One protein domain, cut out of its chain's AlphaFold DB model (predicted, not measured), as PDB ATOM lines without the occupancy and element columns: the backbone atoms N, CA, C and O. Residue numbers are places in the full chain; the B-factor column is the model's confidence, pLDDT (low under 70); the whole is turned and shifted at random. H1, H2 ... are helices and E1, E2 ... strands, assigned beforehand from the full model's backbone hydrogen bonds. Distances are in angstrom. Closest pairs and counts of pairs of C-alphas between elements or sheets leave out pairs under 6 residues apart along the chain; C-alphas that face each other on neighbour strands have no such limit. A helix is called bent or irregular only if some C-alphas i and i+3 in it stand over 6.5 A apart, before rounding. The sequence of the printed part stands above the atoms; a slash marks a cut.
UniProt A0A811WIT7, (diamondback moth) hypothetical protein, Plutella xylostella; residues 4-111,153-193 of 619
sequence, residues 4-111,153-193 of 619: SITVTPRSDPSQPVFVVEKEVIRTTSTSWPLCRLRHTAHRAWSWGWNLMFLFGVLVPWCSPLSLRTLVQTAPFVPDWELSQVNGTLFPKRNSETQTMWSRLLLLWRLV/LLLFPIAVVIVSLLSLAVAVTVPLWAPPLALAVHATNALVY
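This is residues 4 to 111 and 153 to 193 of the 619 residues of the protein "(diamondback moth) hypothetical protein" of Plutella xylostella (UniProt A0A811WIT7). Look for a long base of helices, in which H1 and the bent helix H4 overlap over part of their lengths: arm H4a runs back beside H1, and arm H4b turns off past its earlier part. H2 and H3 lengthen this base beyond the end of H1, while the small hairpin E2-E3 and strand E1 lie off to one side. The printed part has 149 residues, in the order E1, H1, H2, E2, E3, H3, H4, mostly helix; it is loose, with a radius of gyration of the C-alphas of 21.3 A, and flat, spanning 66 by 51 by 24 A.

Start at E1, residues 18 to 20, which pairs with no named strand. H1, residues 35 to 62, is apart from it. H2, residues 67 to 71, touches H1 only at the corner (C-alphas Trp 61 and Arg 68 closest, 5.4 A). E2, residues 80 to 82, and E3, residues 89 to 91, form an antiparallel hairpin, with N 81 and O 90 within hydrogen-bond range at 2.7 A. H3, residues 100 to 111, only just touches H2, with 3 pairs of C-alphas within 8 A, Leu 70 and Met 100 closest at 5.7 A. H4, residues 153 to 191, assigned as one helix by its hydrogen bonds, is bent, C-alphas 172 and 175 being 7.2 A apart; its arms are H4a, residues 153 to 172, and H4b, residues 175 to 191. H4a touches H1 at a shallow tilt of 21 degrees, opposite ways, the C-alphas of Pro 60 and Ser 164 closest at 4.7 A; H4b touches it with those of Ala 44 and Pro 179 closest, 4.9 A. Each O i to N i+4 pair is within range in H2 and H3, and 22 of 24 in H1, 14 of 16 in H4a, 11 of 13 in H4b.

Find C-alpha 35 at (133.021, 14.209, 22.518); H1 runs 36.6 A from there. H4a spans 29.2 A and H4b 25.1 A, ending at C-alpha 191, (124.841, 7.206, 35.938).

Residues 112 to 152 are not printed; C-alphas 111 and 153 are 16.8 A apart. The link E1 to H1 is long. In this model, residues 4 to 14 have pLDDT under 70.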
ATOM      1  N   SER A   4     115.460  23.631   1.266       38.84
ATOM      2  CA  SER A   4     116.112  22.445   0.712       38.84
ATOM      3  C   SER A   4     115.060  21.547   0.055       38.84
ATOM      4  O   SER A   4     114.017  21.243   0.632       38.84
ATOM      5  N   ILE A   5     115.301  21.179  -1.205       43.09
ATOM      6  CA  ILE A   5     114.418  20.309  -1.991       43.09
ATOM      7  C   ILE A   5     114.924  18.879  -1.808       43.09
ATOM      8  O   ILE A   5     116.013  18.545  -2.271       43.09
ATOM      9  N   THR A   6     114.148  18.032  -1.138       45.38
ATOM     10  CA  THR A   6     114.442  16.602  -0.996       45.38
ATOM     11  C   THR A   6     113.270  15.783  -1.521       45.38
ATOM     12  O   THR A   6     112.149  15.847  -1.026       45.38
ATOM     13  N   VAL A   7     113.539  15.009  -2.574       44.44
ATOM     14  CA  VAL A   7     112.553  14.164  -3.252       44.44
ATOM     15  C   VAL A   7     112.418  12.854  -2.471       44.44
ATOM     16  O   VAL A   7     113.235  11.950  -2.620       44.44
ATOM     17  N   THR A   8     111.402  12.741  -1.614       46.72
ATOM     18  CA  THR A   8     110.973  11.450  -1.040       46.72
ATOM     19  C   THR A   8     109.541  11.149  -1.475       46.72
ATOM     20  O   THR A   8     108.693  12.033  -1.361       46.72
ATOM     21  N   PRO A   9     109.235   9.937  -1.970       45.72
ATOM     22  CA  PRO A   9     108.021   9.713  -2.742       45.72
ATOM     23  C   PRO A   9     106.797   9.509  -1.843       45.72
ATOM     24  O   PRO A   9     106.773   8.625  -0.984       45.72
ATOM     25  N   ARG A  10     105.719  10.248  -2.120       45.09
ATOM     26  CA  ARG A  10     104.360   9.712  -1.990       45.09
ATOM     27  C   ARG A  10     103.490  10.176  -3.161       45.09
ATOM     28  O   ARG A  10     103.518  11.340  -3.548       45.09
ATOM     29  N   SER A  11     102.702   9.223  -3.655       53.91
ATOM     30  CA  SER A  11     101.666   9.283  -4.705       53.91
ATOM     31  C   SER A  11     102.107   9.522  -6.151       53.91
ATOM     32  O   SER A  11     101.653   8.757  -6.988       53.91
ATOM     33  N   ASP A  12     103.021  10.448  -6.448       56.25
ATOM     34  CA  ASP A  12     103.538  10.636  -7.815       56.25
ATOM     35  C   ASP A  12     105.050  10.921  -7.804       56.25
ATOM     36  O   ASP A  12     105.484  11.896  -7.188       56.25
ATOM     37  N   PRO A  13     105.888  10.117  -8.486       61.25
ATOM     38  CA  PRO A  13     107.338  10.332  -8.546       61.25
ATOM     39  C   PRO A  13     107.749  11.576  -9.358       61.25
ATOM     40  O   PRO A  13     108.934  11.895  -9.420       61.25
ATOM     41  N   SER A  14     106.798  12.270  -9.992       69.50
ATOM     42  CA  SER A  14     107.029  13.434 -10.857       69.50
ATOM     43  C   SER A  14     106.862  14.791 -10.161       69.50
ATOM     44  O   SER A  14     107.222  15.807 -10.755       69.50
ATOM     45  N   GLN A  15     106.337  14.845  -8.929       70.62
ATOM     46  CA  GLN A  15     106.126  16.110  -8.215       70.62
ATOM     47  C   GLN A  15     107.253  16.397  -7.205       70.62
ATOM     48  O   GLN A  15     107.601  15.518  -6.409       70.62
ATOM     49  N   PRO A  16     107.830  17.616  -7.197       73.31
ATOM     50  CA  PRO A  16     108.807  18.004  -6.188       73.31
ATOM     51  C   PRO A  16     108.130  18.118  -4.817       73.31
ATOM     52  O   PRO A  16     107.121  18.803  -4.667       73.31
ATOM     53  N   VAL A  17     108.703  17.466  -3.805       79.75
ATOM     54  CA  VAL A  17     108.269  17.619  -2.411       79.75
ATOM     55  C   VAL A  17     109.041  18.775  -1.795       79.75
ATOM     56  O   VAL A  17     110.274  18.782  -1.777       79.75
ATOM     57  N   PHE A  18     108.310  19.759  -1.284       83.06
ATOM     58  CA  PHE A  18     108.908  20.872  -0.567       83.06
ATOM     59  C   PHE A  18     109.014  20.507   0.910       83.06
ATOM     60  O   PHE A  18     108.051  20.048   1.530       83.06
ATOM     61  N   VAL A  19     110.183  20.744   1.500       83.81
ATOM     62  CA  VAL A  19     110.413  20.567   2.933       83.81
ATOM     63  C   VAL A  19     110.976  21.866   3.492       83.81
ATOM     64  O   VAL A  19     111.870  22.482   2.917       83.81
ATOM     65  N   VAL A  20     110.424  22.313   4.618       83.06
ATOM     66  CA  VAL A  20     110.970  23.449   5.363       83.06
ATOM     67  C   VAL A  20     111.875  22.901   6.446       83.06
ATOM     68  O   VAL A  20     111.415  22.230   7.371       83.06
ATOM     69  N   GLU A  21     113.154  23.227   6.345       82.62
ATOM     70  CA  GLU A  21     114.140  22.906   7.365       82.62
ATOM     71  C   GLU A  21     113.920  23.822   8.584       82.62
ATOM     72  O   GLU A  21     114.245  25.012   8.569       82.62
ATOM     73  N   LYS A  22     113.266  23.277   9.620       82.19
ATOM     74  CA  LYS A  22     112.925  23.992  10.867       82.19
ATOM     75  C   LYS A  22     113.988  23.851  11.953       82.19
ATOM     76  O   LYS A  22     114.028  24.665  12.873       82.19
ATOM     77  N   GLU A  23     114.822  22.825  11.860       85.69
ATOM     78  CA  GLU A  23     115.832  22.495  12.854       85.69
ATOM     79  C   GLU A  23     117.204  22.369  12.202       85.69
ATOM     80  O   GLU A  23     117.333  21.858  11.096       85.69
ATOM     81  N   VAL A  24     118.233  22.841  12.902       86.81
ATOM     82  CA  VAL A  24     119.626  22.633  12.505       86.81
ATOM     83  C   VAL A  24     120.186  21.535  13.392       86.81
ATOM     84  O   VAL A  24     120.445  21.753  14.580       86.81
ATOM     85  N   ILE A  25     120.380  20.353  12.817       86.31
ATOM     86  CA  ILE A  25     120.942  19.211  13.533       86.31
ATOM     87  C   ILE A  25     122.463  19.370  13.573       86.31
ATOM     88  O   ILE A  25     123.133  19.418  12.543       86.31
ATOM     89  N   ARG A  26     123.026  19.449  14.781       85.19
ATOM     90  CA  ARG A  26     124.477  19.456  14.996       85.19
ATOM     91  C   ARG A  26     124.909  18.094  15.509       85.19
ATOM     92  O   ARG A  26     124.506  17.693  16.596       85.19
ATOM     93  N   THR A  27     125.749  17.405  14.746       85.50
ATOM     94  CA  THR A  27     126.314  16.110  15.128       85.50
ATOM     95  C   THR A  27     127.779  16.265  15.528       85.50
ATOM     96  O   THR A  27     128.517  17.090  14.992       85.50
ATOM     97  N   THR A  28     128.210  15.478  16.510       85.62
ATOM     98  CA  THR A  28     129.611  15.403  16.941       85.62
ATOM     99  C   THR A  28     130.121  13.988  16.733       85.62
ATOM    100  O   THR A  28     129.487  13.038  17.185       85.62
ATOM    101  N   SER A  29     131.270  13.839  16.070       86.19
ATOM    102  CA  SER A  29     131.889  12.524  15.878       86.19
ATOM    103  C   SER A  29     132.374  11.948  17.212       86.19
ATOM    104  O   SER A  29     132.978  12.655  18.022       86.19
ATOM    105  N   THR A  30     132.154  10.650  17.415       84.56
ATOM    106  CA  THR A  30     132.612   9.897  18.595       84.56
ATOM    107  C   THR A  30     134.126   9.696  18.640       84.56
ATOM    108  O   THR A  30     134.652   9.352  19.692       84.56
ATOM    109  N   SER A  31     134.822   9.935  17.523       86.69
ATOM    110  CA  SER A  31     136.284   9.818  17.409       86.69
ATOM    111  C   SER A  31     137.049  10.852  18.239       86.69
ATOM    112  O   SER A  31     138.196  10.617  18.613       86.69
ATOM    113  N   TRP A  32     136.430  11.994  18.536       81.88
ATOM    114  CA  TRP A  32     137.092  13.066  19.266       81.88
ATOM    115  C   TRP A  32     137.126  12.776  20.770       81.88
ATOM    116  O   TRP A  32     136.093  12.410  21.346       81.88
ATOM    117  N   PRO A  33     138.271  12.997  21.447       83.94
ATOM    118  CA  PRO A  33     138.317  12.920  22.898       83.94
ATOM    119  C   PRO A  33     137.343  13.942  23.486       83.94
ATOM    120  O   PRO A  33     137.141  15.025  22.933       83.94
ATOM    121  N   LEU A  34     136.711  13.589  24.607       86.38
ATOM    122  CA  LEU A  34     135.725  14.442  25.281       86.38
ATOM    123  C   LEU A  34     134.510  14.807  24.404       86.38
ATOM    124  O   LEU A  34     133.821  15.790  24.686       86.38
ATOM    125  N   CYS A  35     134.192  14.003  23.379       88.88
ATOM    126  CA  CYS A  35     133.021  14.209  22.518       88.88
ATOM    127  C   CYS A  35     131.729  14.425  23.324       88.88
ATOM    128  O   CYS A  35     130.936  15.303  22.990       88.88
ATOM    129  N   ARG A  36     131.564  13.716  24.450       87.94
ATOM    130  CA  ARG A  36     130.425  13.878  25.364       87.94
ATOM    131  C   ARG A  36     130.380  15.256  26.037       87.94
ATOM    132  O   ARG A  36     129.307  15.839  26.099       87.94
ATOM    133  N   LEU A  37     131.512  15.813  26.478       90.50
ATOM    134  CA  LEU A  37     131.561  17.169  27.056       90.50
ATOM    135  C   LEU A  37     131.308  18.248  25.998       90.50
ATOM    136  O   LEU A  37     130.662  19.262  26.248       90.50
ATOM    137  N   ARG A  38     131.778  18.025  24.771       91.00
ATOM    138  CA  ARG A  38     131.438  18.913  23.659       91.00
ATOM    139  C   ARG A  38     129.943  18.854  23.337       91.00
ATOM    140  O   ARG A  38     129.335  19.887  23.059       91.00
ATOM    141  N   HIS A  39     129.343  17.668  23.404       91.19
ATOM    142  CA  HIS A  39     127.908  17.487  23.211       91.19
ATOM    143  C   HIS A  39     127.093  18.205  24.296       91.19
ATOM    144  O   HIS A  39     126.109  18.873  23.981       91.19
ATOM    145  N   THR A  40     127.531  18.164  25.558       92.69
ATOM    146  CA  THR A  40     126.863  18.893  26.648       92.69
ATOM    147  C   THR A  40     126.989  20.402  26.498       92.69
ATOM    148  O   THR A  40     126.001  21.101  26.706       92.69
ATOM    149  N   ALA A  41     128.141  20.910  26.051       92.94
ATOM    150  CA  ALA A  41     128.306  22.326  25.729       92.94
ATOM    151  C   ALA A  41     127.382  22.762  24.578       92.94
ATOM    152  O   ALA A  41     126.700  23.782  24.677       92.94
ATOM    153  N   HIS A  42     127.294  21.966  23.505       92.12
ATOM    154  CA  HIS A  42     126.362  22.234  22.407       92.12
ATOM    155  C   HIS A  42     124.897  22.177  22.848       92.12
ATOM    156  O   HIS A  42     124.110  22.998  22.382       92.12
ATOM    157  N   ARG A  43     124.542  21.259  23.752       92.75
ATOM    158  CA  ARG A  43     123.203  21.146  24.344       92.75
ATOM    159  C   ARG A  43     122.868  22.350  25.222       92.75
ATOM    160  O   ARG A  43     121.807  22.930  25.051       92.75
ATOM    161  N   ALA A  44     123.775  22.764  26.106       94.94
ATOM    162  CA  ALA A  44     123.601  23.964  26.924       94.94
ATOM    163  C   ALA A  44     123.407  25.209  26.045       94.94
ATOM    164  O   ALA A  44     122.513  26.014  26.295       94.94
ATOM    165  N   TRP A  45     124.200  25.326  24.976       94.19
ATOM    166  CA  TRP A  45     124.085  26.407  24.001       94.19
ATOM    167  C   TRP A  45     122.742  26.383  23.262       94.19
ATOM    168  O   TRP A  45     122.047  27.395  23.224       94.19
ATOM    169  N   SER A  46     122.358  25.245  22.672       93.69
ATOM    170  CA  SER A  46     121.116  25.143  21.899       93.69
ATOM    171  C   SER A  46     119.881  25.322  22.777       93.69
ATOM    172  O   SER A  46     118.972  26.054  22.399       93.69
ATOM    173  N   TRP A  47     119.863  24.723  23.969       94.69
ATOM    174  CA  TRP A  47     118.788  24.908  24.939       94.69
ATOM    175  C   TRP A  47     118.712  26.351  25.412       94.69
ATOM    176  O   TRP A  47     117.618  26.898  25.439       94.69
ATOM    177  N   GLY A  48     119.851  26.988  25.697       95.25
ATOM    178  CA  GLY A  48     119.900  28.399  26.067       95.25
ATOM    179  C   GLY A  48     119.203  29.283  25.034       95.25
ATOM    180  O   GLY A  48     118.224  29.954  25.350       95.25
ATOM    181  N   TRP A  49     119.634  29.217  23.771       94.31
ATOM    182  CA  TRP A  49     119.032  30.020  22.703       94.31
ATOM    183  C   TRP A  49     117.571  29.662  22.425       94.31
ATOM    184  O   TRP A  49     116.748  30.563  22.271       94.31
ATOM    185  N   ASN A  50     117.219  28.374  22.406       94.50
ATOM    186  CA  ASN A  50     115.846  27.942  22.143       94.50
ATOM    187  C   ASN A  50     114.887  28.374  23.258       94.50
ATOM    188  O   ASN A  50     113.785  28.831  22.968       94.50
ATOM    189  N   LEU A  51     115.297  28.268  24.524       95.38
ATOM    190  CA  LEU A  51     114.491  28.688  25.670       95.38
ATOM    191  C   LEU A  51     114.393  30.212  25.753       95.38
ATOM    192  O   LEU A  51     113.308  30.730  26.006       95.38
ATOM    193  N   MET A  52     115.479  30.940  25.478       95.44
ATOM    194  CA  MET A  52     115.440  32.402  25.375       95.44
ATOM    195  C   MET A  52     114.517  32.864  24.247       95.44
ATOM    196  O   MET A  52     113.756  33.807  24.435       95.44
ATOM    197  N   PHE A  53     114.531  32.197  23.091       94.25
ATOM    198  CA  PHE A  53     113.613  32.503  21.995       94.25
ATOM    199  C   PHE A  53     112.160  32.169  22.359       94.25
ATOM    200  O   PHE A  53     111.262  32.984  22.145       94.25
ATOM    201  N   LEU A  54     111.921  31.003  22.963       94.88
ATOM    202  CA  LEU A  54     110.594  30.575  23.398       94.88
ATOM    203  C   LEU A  54     109.996  31.562  24.407       94.88
ATOM    204  O   LEU A  54     108.913  32.093  24.184       94.88
ATOM    205  N   PHE A  55     110.703  31.828  25.502       96.12
ATOM    206  CA  PHE A  55     110.194  32.658  26.590       96.12
ATOM    207  C   PHE A  55     110.347  34.159  26.338       96.12
ATOM    208  O   PHE A  55     109.545  34.937  26.837       96.12
ATOM    209  N   GLY A  56     111.342  34.580  25.558       94.94
ATOM    210  CA  GLY A  56     111.599  35.990  25.266       94.94
ATOM    211  C   GLY A  56     110.850  36.522  24.047       94.94
ATOM    212  O   GLY A  56     110.533  37.708  23.999       94.94
ATOM    213  N   VAL A  57     110.543  35.663  23.067       93.50
ATOM    214  CA  VAL A  57     109.884  36.068  21.816       93.50
ATOM    215  C   VAL A  57     108.538  35.367  21.650       93.50
ATOM    216  O   VAL A  57     107.512  36.034  21.550       93.50
ATOM    217  N   LEU A  58     108.498  34.032  21.657       92.81
ATOM    218  CA  LEU A  58     107.282  33.301  21.287       92.81
ATOM    219  C   LEU A  58     106.140  33.496  22.299       92.81
ATOM    220  O   LEU A  58     105.018  33.818  21.910       92.81
ATOM    221  N   VAL A  59     106.407  33.330  23.595       94.31
ATOM    222  CA  VAL A  59     105.392  33.475  24.649       94.31
ATOM    223  C   VAL A  59     104.855  34.914  24.744       94.31
ATOM    224  O   VAL A  59     103.638  35.087  24.627       94.31
ATOM    225  N   PRO A  60     105.688  35.962  24.884       94.19
ATOM    226  CA  PRO A  60     105.190  37.326  25.058       94.19
ATOM    227  C   PRO A  60     104.581  37.945  23.792       94.19
ATOM    228  O   PRO A  60     103.806  38.893  23.925       94.19
ATOM    229  N   TRP A  61     104.864  37.426  22.586       91.69
ATOM    230  CA  TRP A  61     104.399  38.031  21.321       91.69
ATOM    231  C   TRP A  61     103.491  37.157  20.451       91.69
ATOM    232  O   TRP A  61     102.654  37.703  19.735       91.69
ATOM    233  N   CYS A  62     103.637  35.833  20.487       90.38
ATOM    234  CA  CYS A  62     102.938  34.916  19.578       90.38
ATOM    235  C   CYS A  62     101.930  33.995  20.285       90.38
ATOM    236  O   CYS A  62     101.188  33.280  19.617       90.38
ATOM    237  N   SER A  63     101.883  33.999  21.619       92.00
ATOM    238  CA  SER A  63     100.962  33.162  22.396       92.00
ATOM    239  C   SER A  63      99.542  33.757  22.482       92.00
ATOM    240  O   SER A  63      99.350  34.957  22.257       92.00
ATOM    241  N   PRO A  64      98.520  32.968  22.870       90.25
ATOM    242  CA  PRO A  64      97.169  33.487  23.110       90.25
ATOM    243  C   PRO A  64      97.076  34.462  24.296       90.25
ATOM    244  O   PRO A  64      96.078  35.174  24.406       90.25
ATOM    245  N   LEU A  65      98.086  34.493  25.173       91.81
ATOM    246  CA  LEU A  65      98.228  35.424  26.297       91.81
ATOM    247  C   LEU A  65      99.452  36.336  26.088       91.81
ATOM    248  O   LEU A  65     100.268  36.517  26.986       91.81
ATOM    249  N   SER A  66      99.604  36.871  24.877       92.88
ATOM    250  CA  SER A  66     100.712  37.753  24.495       92.88
ATOM    251  C   SER A  66     100.337  39.230  24.573       92.88
ATOM    252  O   SER A  66      99.178  39.596  24.403       92.88
ATOM    253  N   LEU A  67     101.327  40.114  24.726       92.44
ATOM    254  CA  LEU A  67     101.125  41.571  24.662       92.44
ATOM    255  C   LEU A  67     100.477  41.996  23.337       92.44
ATOM    256  O   LEU A  67      99.670  42.926  23.283       92.44
ATOM    257  N   ARG A  68     100.779  41.260  22.264       91.94
ATOM    258  CA  ARG A  68     100.209  41.468  20.935       91.94
ATOM    259  C   ARG A  68      98.683  41.317  20.912       91.94
ATOM    260  O   ARG A  68      98.037  42.069  20.182       91.94
ATOM    261  N   THR A  69      98.091  40.418  21.710       92.94
ATOM    262  CA  THR A  69      96.623  40.230  21.747       92.94
ATOM    263  C   THR A  69      95.872  41.385  22.410       92.94
ATOM    264  O   THR A  69      94.663  41.500  22.198       92.94
ATOM    265  N   LEU A  70      96.560  42.233  23.183       91.56
ATOM    266  CA  LEU A  70      95.986  43.445  23.774       91.56
ATOM    267  C   LEU A  70      95.984  44.614  22.791       91.56
ATOM    268  O   LEU A  70      95.007  45.354  22.713       91.56
ATOM    269  N   VAL A  71      97.082  44.774  22.048       88.56
ATOM    270  CA  VAL A  71      97.293  45.931  21.167       88.56
ATOM    271  C   VAL A  71      96.598  45.752  19.817       88.56
ATOM    272  O   VAL A  71      96.069  46.711  19.262       88.56
ATOM    273  N   GLN A  72      96.585  44.535  19.266       90.44
ATOM    274  CA  GLN A  72      95.976  44.288  17.960       90.44
ATOM    275  C   GLN A  72      94.462  44.089  18.066       90.44
ATOM    276  O   GLN A  72      93.957  43.374  18.929       90.44
ATOM    277  N   THR A  73      93.725  44.706  17.146       87.75
ATOM    278  CA  THR A  73      92.265  44.575  17.053       87.75
ATOM    279  C   THR A  73      91.854  43.340  16.252       87.75
ATOM    280  O   THR A  73      90.905  42.656  16.628       87.75
ATOM    281  N   ALA A  74      92.594  43.009  15.192       90.00
ATOM    282  CA  ALA A  74      92.351  41.842  14.347       90.00
ATOM    283  C   ALA A  74      93.083  40.585  14.865       90.00
ATOM    284  O   ALA A  74      94.196  40.714  15.380       90.00
ATOM    285  N   PRO A  75      92.497  39.379  14.712       91.44
ATOM    286  CA  PRO A  75      93.178  38.125  15.024       91.44
ATOM    287  C   PRO A  75      94.446  37.964  14.177       91.44
ATOM    288  O   PRO A  75      94.511  38.429  13.038       91.44
ATOM    289  N   PHE A  76      95.459  37.300  14.735       91.75
ATOM    290  CA  PHE A  76      96.724  37.050  14.045       91.75
ATOM    291  C   PHE A  76      97.066  35.563  14.022       91.75
ATOM    292  O   PHE A  76      96.606  34.784  14.858       91.75
ATOM    293  N   VAL A  77      97.900  35.182  13.057       92.00
ATOM    294  CA  VAL A  77      98.306  33.797  12.813       92.00
ATOM    295  C   VAL A  77      99.820  33.683  13.047       92.00
ATOM    296  O   VAL A  77     100.581  34.267  12.272       92.00
ATOM    297  N   PRO A  78     100.274  33.023  14.128       87.00
ATOM    298  CA  PRO A  78     101.690  32.895  14.457       87.00
ATOM    299  C   PRO A  78     102.406  31.836  13.606       87.00
ATOM    300  O   PRO A  78     103.582  32.026  13.291       87.00
ATOM    301  N   ASP A  79     101.720  30.763  13.194       88.06
ATOM    302  CA  ASP A  79     102.352  29.658  12.472       88.06
ATOM    303  C   ASP A  79     102.119  29.727  10.963       88.06
ATOM    304  O   ASP A  79     101.061  30.124  10.468       88.06
ATOM    305  N   TRP A  80     103.116  29.241  10.227       88.38
ATOM    306  CA  TRP A  80     103.086  29.123   8.776       88.38
ATOM    307  C   TRP A  80     103.169  27.651   8.365       88.38
ATOM    308  O   TRP A  80     103.951  26.866   8.912       88.38
ATOM    309  N   GLU A  81     102.351  27.276   7.392       88.00
ATOM    310  CA  GLU A  81     102.315  25.976   6.736       88.00
ATOM    311  C   GLU A  81     102.901  26.071   5.331       88.00
ATOM    312  O   GLU A  81     102.730  27.059   4.624       88.00
ATOM    313  N   LEU A  82     103.611  25.026   4.922       88.81
ATOM    314  CA  LEU A  82     104.201  24.933   3.596       88.81
ATOM    315  C   LEU A  82     103.191  24.331   2.622       88.81
ATOM    316  O   LEU A  82     102.719  23.214   2.839       88.81
ATOM    317  N   SER A  83     102.891  25.039   1.533       86.06
ATOM    318  CA  SER A  83     102.139  24.451   0.428       86.06
ATOM    319  C   SER A  83     103.038  23.535  -0.390       86.06
ATOM    320  O   SER A  83     104.060  23.969  -0.917       86.06
ATOM    321  N   GLN A  84     102.616  22.281  -0.543       84.12
ATOM    322  CA  GLN A  84     103.301  21.304  -1.393       84.12
ATOM    323  C   GLN A  84     103.110  21.576  -2.892       84.12
ATOM    324  O   GLN A  84     103.864  21.058  -3.701       84.12
ATOM    325  N   VAL A  85     102.134  22.409  -3.272       82.31
ATOM    326  CA  VAL A  85     101.850  22.713  -4.685       82.31
ATOM    327  C   VAL A  85     102.806  23.780  -5.227       82.31
ATOM    328  O   VAL A  85     103.316  23.647  -6.332       82.31
ATOM    329  N   ASN A  86     103.079  24.822  -4.434       82.75
ATOM    330  CA  ASN A  86     103.832  26.002  -4.885       82.75
ATOM    331  C   ASN A  86     105.149  26.221  -4.124       82.75
ATOM    332  O   ASN A  86     105.882  27.156  -4.434       82.75
ATOM    333  N   GLY A  87     105.411  25.452  -3.063       82.56
ATOM    334  CA  GLY A  87     106.544  25.680  -2.159       82.56
ATOM    335  C   GLY A  87     106.451  26.973  -1.335       82.56
ATOM    336  O   GLY A  87     107.385  27.307  -0.608       82.56
ATOM    337  N   THR A  88     105.343  27.715  -1.421       87.94
ATOM    338  CA  THR A  88     105.130  28.963  -0.678       87.94
ATOM    339  C   THR A  88     104.597  28.694   0.728       87.94
ATOM    340  O   THR A  88     103.821  27.762   0.959       87.94
ATOM    341  N   LEU A  89     104.993  29.544   1.676       87.75
ATOM    342  CA  LEU A  89     104.483  29.522   3.044       87.75
ATOM    343  C   LEU A  89     103.143  30.261   3.124       87.75
ATOM    344  O   LEU A  89     103.039  31.412   2.707       87.75
ATOM    345  N   PHE A  90     102.137  29.615   3.703       89.12
ATOM    346  CA  PHE A  90     100.819  30.179   3.973       89.12
ATOM    347  C   PHE A  90     100.548  30.228   5.477       89.12
ATOM    348  O   PHE A  90     100.985  29.338   6.203       89.12
ATOM    349  N   PRO A  91      99.814  31.231   5.977       90.38
ATOM    350  CA  PRO A  91      99.424  31.272   7.380       90.38
ATOM    351  C   PRO A  91      98.522  30.077   7.718       90.38
ATOM    352  O   PRO A  91      97.512  29.826   7.056       90.38
ATOM    353  N   LYS A  92      98.874  29.343   8.775       88.81
ATOM    354  CA  LYS A  92      98.129  28.172   9.241       88.81
ATOM    355  C   LYS A  92      96.840  28.609   9.921       88.81
ATOM    356  O   LYS A  92      96.867  29.047  11.071       88.81
ATOM    357  N   ARG A  93      95.693  28.417   9.267       86.38
ATOM    358  CA  ARG A  93      94.383  28.841   9.800       86.38
ATOM    359  C   ARG A  93      94.064  28.246  11.180       86.38
ATOM    360  O   ARG A  93      93.487  28.923  12.018       86.38
ATOM    361  N   ASN A  94      94.522  27.025  11.459       86.56
ATOM    362  CA  ASN A  94      94.327  26.375  12.763       86.56
ATOM    363  C   ASN A  94      95.145  27.004  13.903       86.56
ATOM    364  O   ASN A  94      94.875  26.721  15.064       86.56
ATOM    365  N   SER A  95      96.151  27.823  13.585       87.44
ATOM    366  CA  SER A  95      96.954  28.539  14.581       87.44
ATOM    367  C   SER A  95      96.417  29.942  14.882       87.44
ATOM    368  O   SER A  95      97.025  30.667  15.659       87.44
ATOM    369  N   GLU A  96      95.287  30.344  14.289       90.19
ATOM    370  CA  GLU A  96      94.717  31.678  14.476       90.19
ATOM    371  C   GLU A  96      94.445  31.978  15.959       90.19
ATOM    372  O   GLU A  96      93.598  31.369  16.617       90.19
ATOM    373  N   THR A  97      95.164  32.965  16.485       91.69
ATOM    374  CA  THR A  97      95.014  33.441  17.858       91.69
ATOM    375  C   THR A  97      94.075  34.641  17.910       91.69
ATOM    376  O   THR A  97      94.271  35.652  17.232       91.69
ATOM    377  N   GLN A  98      93.042  34.524  18.744       92.62
ATOM    378  CA  GLN A  98      92.044  35.573  18.947       92.62
ATOM    379  C   GLN A  98      92.563  36.650  19.913       92.62
ATOM    380  O   GLN A  98      93.028  36.321  21.013       92.62
ATOM    381  N   THR A  99      92.434  37.919  19.517       94.56
ATOM    382  CA  THR A  99      92.763  39.106  20.321       94.56
ATOM    383  C   THR A  99      91.700  39.378  21.378       94.56
ATOM    384  O   THR A  99      90.613  38.800  21.350       94.56
ATOM    385  N   MET A 100      91.981  40.277  22.323       93.56
ATOM    386  CA  MET A 100      90.984  40.701  23.312       93.56
ATOM    387  C   MET A 100      89.714  41.232  22.627       93.56
ATOM    388  O   MET A 100      88.600  40.836  22.972       93.56
ATOM    389  N   TRP A 101      89.888  42.073  21.606       91.88
ATOM    390  CA  TRP A 101      88.788  42.656  20.839       91.88
ATOM    391  C   TRP A 101      88.016  41.617  20.036       91.88
ATOM    392  O   TRP A 101      86.784  41.629  20.046       91.88
ATOM    393  N   SER A 102      88.704  40.680  19.380       92.19
ATOM    394  CA  SER A 102      88.020  39.633  18.625       92.19
ATOM    395  C   SER A 102      87.283  38.657  19.549       92.19
ATOM    396  O   SER A 102      86.168  38.249  19.224       92.19
ATOM    397  N   ARG A 103      87.822  38.362  20.743       92.31
ATOM    398  CA  ARG A 103      87.134  37.595  21.799       92.31
ATOM    399  C   ARG A 103      85.901  38.319  22.329       92.31
ATOM    400  O   ARG A 103      84.876  37.675  22.523       92.31
ATOM    401  N   LEU A 104      85.968  39.637  22.519       93.62
ATOM    402  CA  LEU A 104      84.824  40.445  22.946       93.62
ATOM    403  C   LEU A 104      83.719  40.455  21.878       93.62
ATOM    404  O   LEU A 104      82.552  40.219  22.188       93.62
ATOM    405  N   LEU A 105      84.077  40.654  20.607       93.12
ATOM    406  CA  LEU A 105      83.126  40.564  19.493       93.12
ATOM    407  C   LEU A 105      82.521  39.160  19.379       93.12
ATOM    408  O   LEU A 105      81.324  39.022  19.127       93.12
ATOM    409  N   LEU A 106      83.328  38.118  19.580       92.56
ATOM    410  CA  LEU A 106      82.870  36.733  19.579       92.56
ATOM    411  C   LEU A 106      81.902  36.470  20.738       92.56
ATOM    412  O   LEU A 106      80.862  35.860  20.507       92.56
ATOM    413  N   LEU A 107      82.181  36.982  21.941       94.88
ATOM    414  CA  LEU A 107      81.284  36.895  23.096       94.88
ATOM    415  C   LEU A 107      79.910  37.495  22.770       94.88
ATOM    416  O   LEU A 107      78.889  36.834  22.944       94.88
ATOM    417  N   TRP A 108      79.871  38.712  22.221       94.94
ATOM    418  CA  TRP A 108      78.611  39.363  21.853       94.94
ATOM    419  C   TRP A 108      77.891  38.666  20.694       94.94
ATOM    420  O   TRP A 108      76.659  38.593  20.688       94.94
ATOM    421  N   ARG A 109      78.631  38.073  19.748       94.75
ATOM    422  CA  ARG A 109      78.050  37.204  18.715       94.75
ATOM    423  C   ARG A 109      77.425  35.951  19.322       94.75
ATOM    424  O   ARG A 109      76.312  35.610  18.931       94.75
ATOM    425  N   LEU A 110      78.073  35.301  20.288       93.56
ATOM    426  CA  LEU A 110      77.507  34.149  21.000       93.56
ATOM    427  C   LEU A 110      76.234  34.534  21.757       93.56
ATOM    428  O   LEU A 110      75.212  33.880  21.580       93.56
ATOM    429  N   VAL A 111      76.260  35.643  22.501       94.56
ATOM    430  CA  VAL A 111      75.079  36.192  23.190       94.56
ATOM    431  C   VAL A 111      73.932  36.441  22.204       94.56
ATOM    432  O   VAL A 111      72.786  36.080  22.473       94.56
ATOM    433  N   LEU A 153      87.796  42.620  29.878       93.31
ATOM    434  CA  LEU A 153      88.408  43.953  29.904       93.31
ATOM    435  C   LEU A 153      89.312  44.182  31.122       93.31
ATOM    436  O   LEU A 153      90.246  44.969  31.025       93.31
ATOM    437  N   LEU A 154      89.061  43.507  32.251       93.31
ATOM    438  CA  LEU A 154      89.841  43.680  33.484       93.31
ATOM    439  C   LEU A 154      90.823  42.533  33.741       93.31
ATOM    440  O   LEU A 154      92.004  42.782  33.967       93.31
ATOM    441  N   LEU A 155      90.378  41.273  33.699       94.38
ATOM    442  CA  LEU A 155      91.225  40.134  34.084       94.38
ATOM    443  C   LEU A 155      92.187  39.720  32.968       94.38
ATOM    444  O   LEU A 155      93.330  39.358  33.245       94.38
ATOM    445  N   PHE A 156      91.752  39.786  31.708       94.12
ATOM    446  CA  PHE A 156      92.590  39.423  30.564       94.12
ATOM    447  C   PHE A 156      93.874  40.267  30.441       94.12
ATOM    448  O   PHE A 156      94.939  39.657  30.333       94.12
ATOM    449  N   PRO A 157      93.854  41.620  30.494       94.75
ATOM    450  CA  PRO A 157      95.091  42.401  30.423       94.75
ATOM    451  C   PRO A 157      96.029  42.124  31.598       94.75
ATOM    452  O   PRO A 157      97.236  42.021  31.390       94.75
ATOM    453  N   ILE A 158      95.491  41.919  32.804       95.06
ATOM    454  CA  ILE A 158      96.288  41.540  33.978       95.06
ATOM    455  C   ILE A 158      96.980  40.193  33.732       95.06
ATOM    456  O   ILE A 158      98.191  40.081  33.912       95.06
ATOM    457  N   ALA A 159      96.241  39.185  33.257       94.81
ATOM    458  CA  ALA A 159      96.793  37.866  32.958       94.81
ATOM    459  C   ALA A 159      97.878  37.922  31.869       94.81
ATOM    460  O   ALA A 159      98.936  37.316  32.029       94.81
ATOM    461  N   VAL A 160      97.652  38.681  30.791       95.06
ATOM    462  CA  VAL A 160      98.635  38.866  29.713       95.06
ATOM    463  C   VAL A 160      99.913  39.522  30.234       95.06
ATOM    464  O   VAL A 160     101.007  39.049  29.922       95.06
ATOM    465  N   VAL A 161      99.797  40.585  31.037       95.12
ATOM    466  CA  VAL A 161     100.959  41.282  31.607       95.12
ATOM    467  C   VAL A 161     101.730  40.358  32.547       95.12
ATOM    468  O   VAL A 161     102.943  40.247  32.406       95.12
ATOM    469  N   ILE A 162     101.052  39.634  33.443       95.81
ATOM    470  CA  ILE A 162     101.705  38.695  34.370       95.81
ATOM    471  C   ILE A 162     102.444  37.591  33.606       95.81
ATOM    472  O   ILE A 162     103.618  37.344  33.876       95.81
ATOM    473  N   VAL A 163     101.798  36.943  32.630       95.81
ATOM    474  CA  VAL A 163     102.408  35.854  31.845       95.81
ATOM    475  C   VAL A 163     103.579  36.365  31.000       95.81
ATOM    476  O   VAL A 163     104.623  35.714  30.919       95.81
ATOM    477  N   SER A 164     103.446  37.549  30.404       95.38
ATOM    478  CA  SER A 164     104.517  38.170  29.616       95.38
ATOM    479  C   SER A 164     105.704  38.575  30.495       95.38
ATOM    480  O   SER A 164     106.845  38.303  30.139       95.38
ATOM    481  N   LEU A 165     105.464  39.149  31.679       95.69
ATOM    482  CA  LEU A 165     106.527  39.500  32.628       95.69
ATOM    483  C   LEU A 165     107.226  38.258  33.184       95.69
ATOM    484  O   LEU A 165     108.454  38.221  33.238       95.69
ATOM    485  N   LEU A 166     106.464  37.227  33.557       96.19
ATOM    486  CA  LEU A 166     107.022  35.977  34.068       96.19
ATOM    487  C   LEU A 166     107.856  35.267  32.996       96.19
ATOM    488  O   LEU A 166     108.962  34.822  33.283       96.19
ATOM    489  N   SER A 167     107.367  35.197  31.754       96.88
ATOM    490  CA  SER A 167     108.132  34.601  30.653       96.88
ATOM    491  C   SER A 167     109.415  35.378  30.349       96.88
ATOM    492  O   SER A 167     110.471  34.762  30.232       96.88
ATOM    493  N   LEU A 168     109.382  36.713  30.339       95.94
ATOM    494  CA  LEU A 168     110.588  37.532  30.181       95.94
ATOM    495  C   LEU A 168     111.580  37.339  31.340       95.94
ATOM    496  O   LEU A 168     112.780  37.216  31.098       95.94
ATOM    497  N   ALA A 169     111.102  37.238  32.584       96.50
ATOM    498  CA  ALA A 169     111.951  36.941  33.739       96.50
ATOM    499  C   ALA A 169     112.612  35.554  33.622       96.50
ATOM    500  O   ALA A 169     113.810  35.401  33.881       96.50
ATOM    501  N   VAL A 170     111.866  34.547  33.158       96.50
ATOM    502  CA  VAL A 170     112.427  33.224  32.850       96.50
ATOM    503  C   VAL A 170     113.471  33.342  31.739       96.50
ATOM    504  O   VAL A 170     114.572  32.832  31.912       96.50
ATOM    505  N   ALA A 171     113.188  34.063  30.651       96.50
ATOM    506  CA  ALA A 171     114.115  34.250  29.532       96.50
ATOM    507  C   ALA A 171     115.454  34.874  29.965       96.50
ATOM    508  O   ALA A 171     116.509  34.401  29.547       96.50
ATOM    509  N   VAL A 172     115.422  35.886  30.841       96.31
ATOM    510  CA  VAL A 172     116.627  36.537  31.389       96.31
ATOM    511  C   VAL A 172     117.426  35.590  32.287       96.31
ATOM    512  O   VAL A 172     118.653  35.655  32.313       96.31
ATOM    513  N   THR A 173     116.757  34.682  32.999       96.19
ATOM    514  CA  THR A 173     117.424  33.715  33.884       96.19
ATOM    515  C   THR A 173     117.921  32.460  33.158       96.19
ATOM    516  O   THR A 173     118.746  31.746  33.724       96.19
ATOM    517  N   VAL A 174     117.509  32.200  31.905       96.50
ATOM    518  CA  VAL A 174     117.933  31.019  31.114       96.50
ATOM    519  C   VAL A 174     119.451  30.787  31.121       96.50
ATOM    520  O   VAL A 174     119.852  29.653  31.390       96.50
ATOM    521  N   PRO A 175     120.326  31.788  30.884       94.56
ATOM    522  CA  PRO A 175     121.774  31.563  30.874       94.56
ATOM    523  C   PRO A 175     122.333  31.049  32.207       94.56
ATOM    524  O   PRO A 175     123.377  30.402  32.216       94.56
ATOM    525  N   LEU A 176     121.642  31.309  33.323       94.94
ATOM    526  CA  LEU A 176     122.062  30.881  34.654       94.94
ATOM    527  C   LEU A 176     121.744  29.401  34.911       94.94
ATOM    528  O   LEU A 176     122.570  28.691  35.481       94.94
ATOM    529  N   TRP A 177     120.566  28.922  34.491       94.88
ATOM    530  CA  TRP A 177     120.101  27.566  34.815       94.88
ATOM    531  C   TRP A 177     120.174  26.562  33.654       94.88
ATOM    532  O   TRP A 177     120.209  25.356  33.902       94.88
ATOM    533  N   ALA A 178     120.264  27.000  32.396       94.94
ATOM    534  CA  ALA A 178     120.380  26.082  31.258       94.94
ATOM    535  C   ALA A 178     121.695  25.268  31.256       94.94
ATOM    536  O   ALA A 178     121.627  24.056  31.022       94.94
ATOM    537  N   PRO A 179     122.879  25.844  31.564       95.38
ATOM    538  CA  PRO A 179     124.109  25.062  31.707       95.38
ATOM    539  C   PRO A 179     124.066  23.999  32.820       95.38
ATOM    540  O   PRO A 179     124.361  22.841  32.514       95.38
ATOM    541  N   PRO A 180     123.673  24.302  34.079       95.88
ATOM    542  CA  PRO A 180     123.580  23.272  35.111       95.88
ATOM    543  C   PRO A 180     122.506  22.227  34.795       95.88
ATOM    544  O   PRO A 180     122.713  21.059  35.107       95.88
ATOM    545  N   LEU A 181     121.420  22.583  34.099       95.31
ATOM    546  CA  LEU A 181     120.457  21.594  33.606       95.31
ATOM    547  C   LEU A 181     121.090  20.638  32.581       95.31
ATOM    548  O   LEU A 181     120.918  19.425  32.678       95.31
ATOM    549  N   ALA A 182     121.860  21.152  31.617       95.12
ATOM    550  CA  ALA A 182     122.563  20.313  30.646       95.12
ATOM    551  C   ALA A 182     123.616  19.405  31.315       95.12
ATOM    552  O   ALA A 182     123.783  18.253  30.903       95.12
ATOM    553  N   LEU A 183     124.289  19.893  32.364       94.94
ATOM    554  CA  LEU A 183     125.204  19.102  33.192       94.94
ATOM    555  C   LEU A 183     124.473  18.039  34.016       94.94
ATOM    556  O   LEU A 183     124.948  16.910  34.095       94.94
ATOM    557  N   ALA A 184     123.307  18.354  34.581       94.81
ATOM    558  CA  ALA A 184     122.483  17.377  35.283       94.81
ATOM    559  C   ALA A 184     122.082  16.236  34.339       94.81
ATOM    560  O   ALA A 184     122.245  15.070  34.683       94.81
ATOM    561  N   VAL A 185     121.674  16.562  33.106       94.31
ATOM    562  CA  VAL A 185     121.364  15.552  32.084       94.31
ATOM    563  C   VAL A 185     122.607  14.751  31.678       94.31
ATOM    564  O   VAL A 185     122.527  13.550  31.439       94.31
ATOM    565  N   HIS A 186     123.784  15.376  31.630       93.38
ATOM    566  CA  HIS A 186     125.032  14.643  31.418       93.38
ATOM    567  C   HIS A 186     125.311  13.635  32.537       93.38
ATOM    568  O   HIS A 186     125.651  12.485  32.260       93.38
ATOM    569  N   ALA A 187     125.133  14.052  33.792       92.50
ATOM    570  CA  ALA A 187     125.319  13.195  34.953       92.50
ATOM    571  C   ALA A 187     124.315  12.032  34.953       92.50
ATOM    572  O   ALA A 187     124.710  10.888  35.171       92.50
ATOM    573  N   THR A 188     123.043  12.281  34.620       92.69
ATOM    574  CA  THR A 188     122.049  11.204  34.477       92.69
ATOM    575  C   THR A 188     122.379  10.267  33.320       92.69
ATOM    576  O   THR A 188     122.194   9.060  33.461       92.69
ATOM    577  N   ASN A 189     122.920  10.790  32.212       90.94
ATOM    578  CA  ASN A 189     123.357   9.967  31.082       90.94
ATOM    579  C   ASN A 189     124.528   9.049  31.456       90.94
ATOM    580  O   ASN A 189     124.608   7.924  30.971       90.94
ATOM    581  N   ALA A 190     125.426   9.508  32.329       87.75
ATOM    582  CA  ALA A 190     126.538   8.701  32.819       87.75
ATOM    583  C   ALA A 190     126.099   7.650  33.857       87.75
ATOM    584  O   ALA A 190     126.587   6.519  33.833       87.75
ATOM    585  N   LEU A 191     125.193   8.021  34.771       90.00
ATOM    586  CA  LEU A 191     124.841   7.206  35.938       90.00
ATOM    587  C   LEU A 191     123.668   6.258  35.704       90.00
ATOM    588  O   LEU A 191     123.712   5.131  36.181       90.00
ATOM    589  N   VAL A 192     122.618   6.706  35.015       92.38
ATOM    590  CA  VAL A 192     121.339   5.987  34.940       92.38
ATOM    591  C   VAL A 192     121.121   5.426  33.544       92.38
ATOM    592  O   VAL A 192     121.050   4.208  33.380       92.38
ATOM    593  N   TYR A 193     121.020   6.306  32.546       92.12
ATOM    594  CA  TYR A 193     120.599   5.920  31.206       92.12
ATOM    595  C   TYR A 193     121.215   6.790  30.119       92.12
ATOM    596  O   TYR A 193     120.911   7.976  30.010       92.12
TER     597      TYR A 193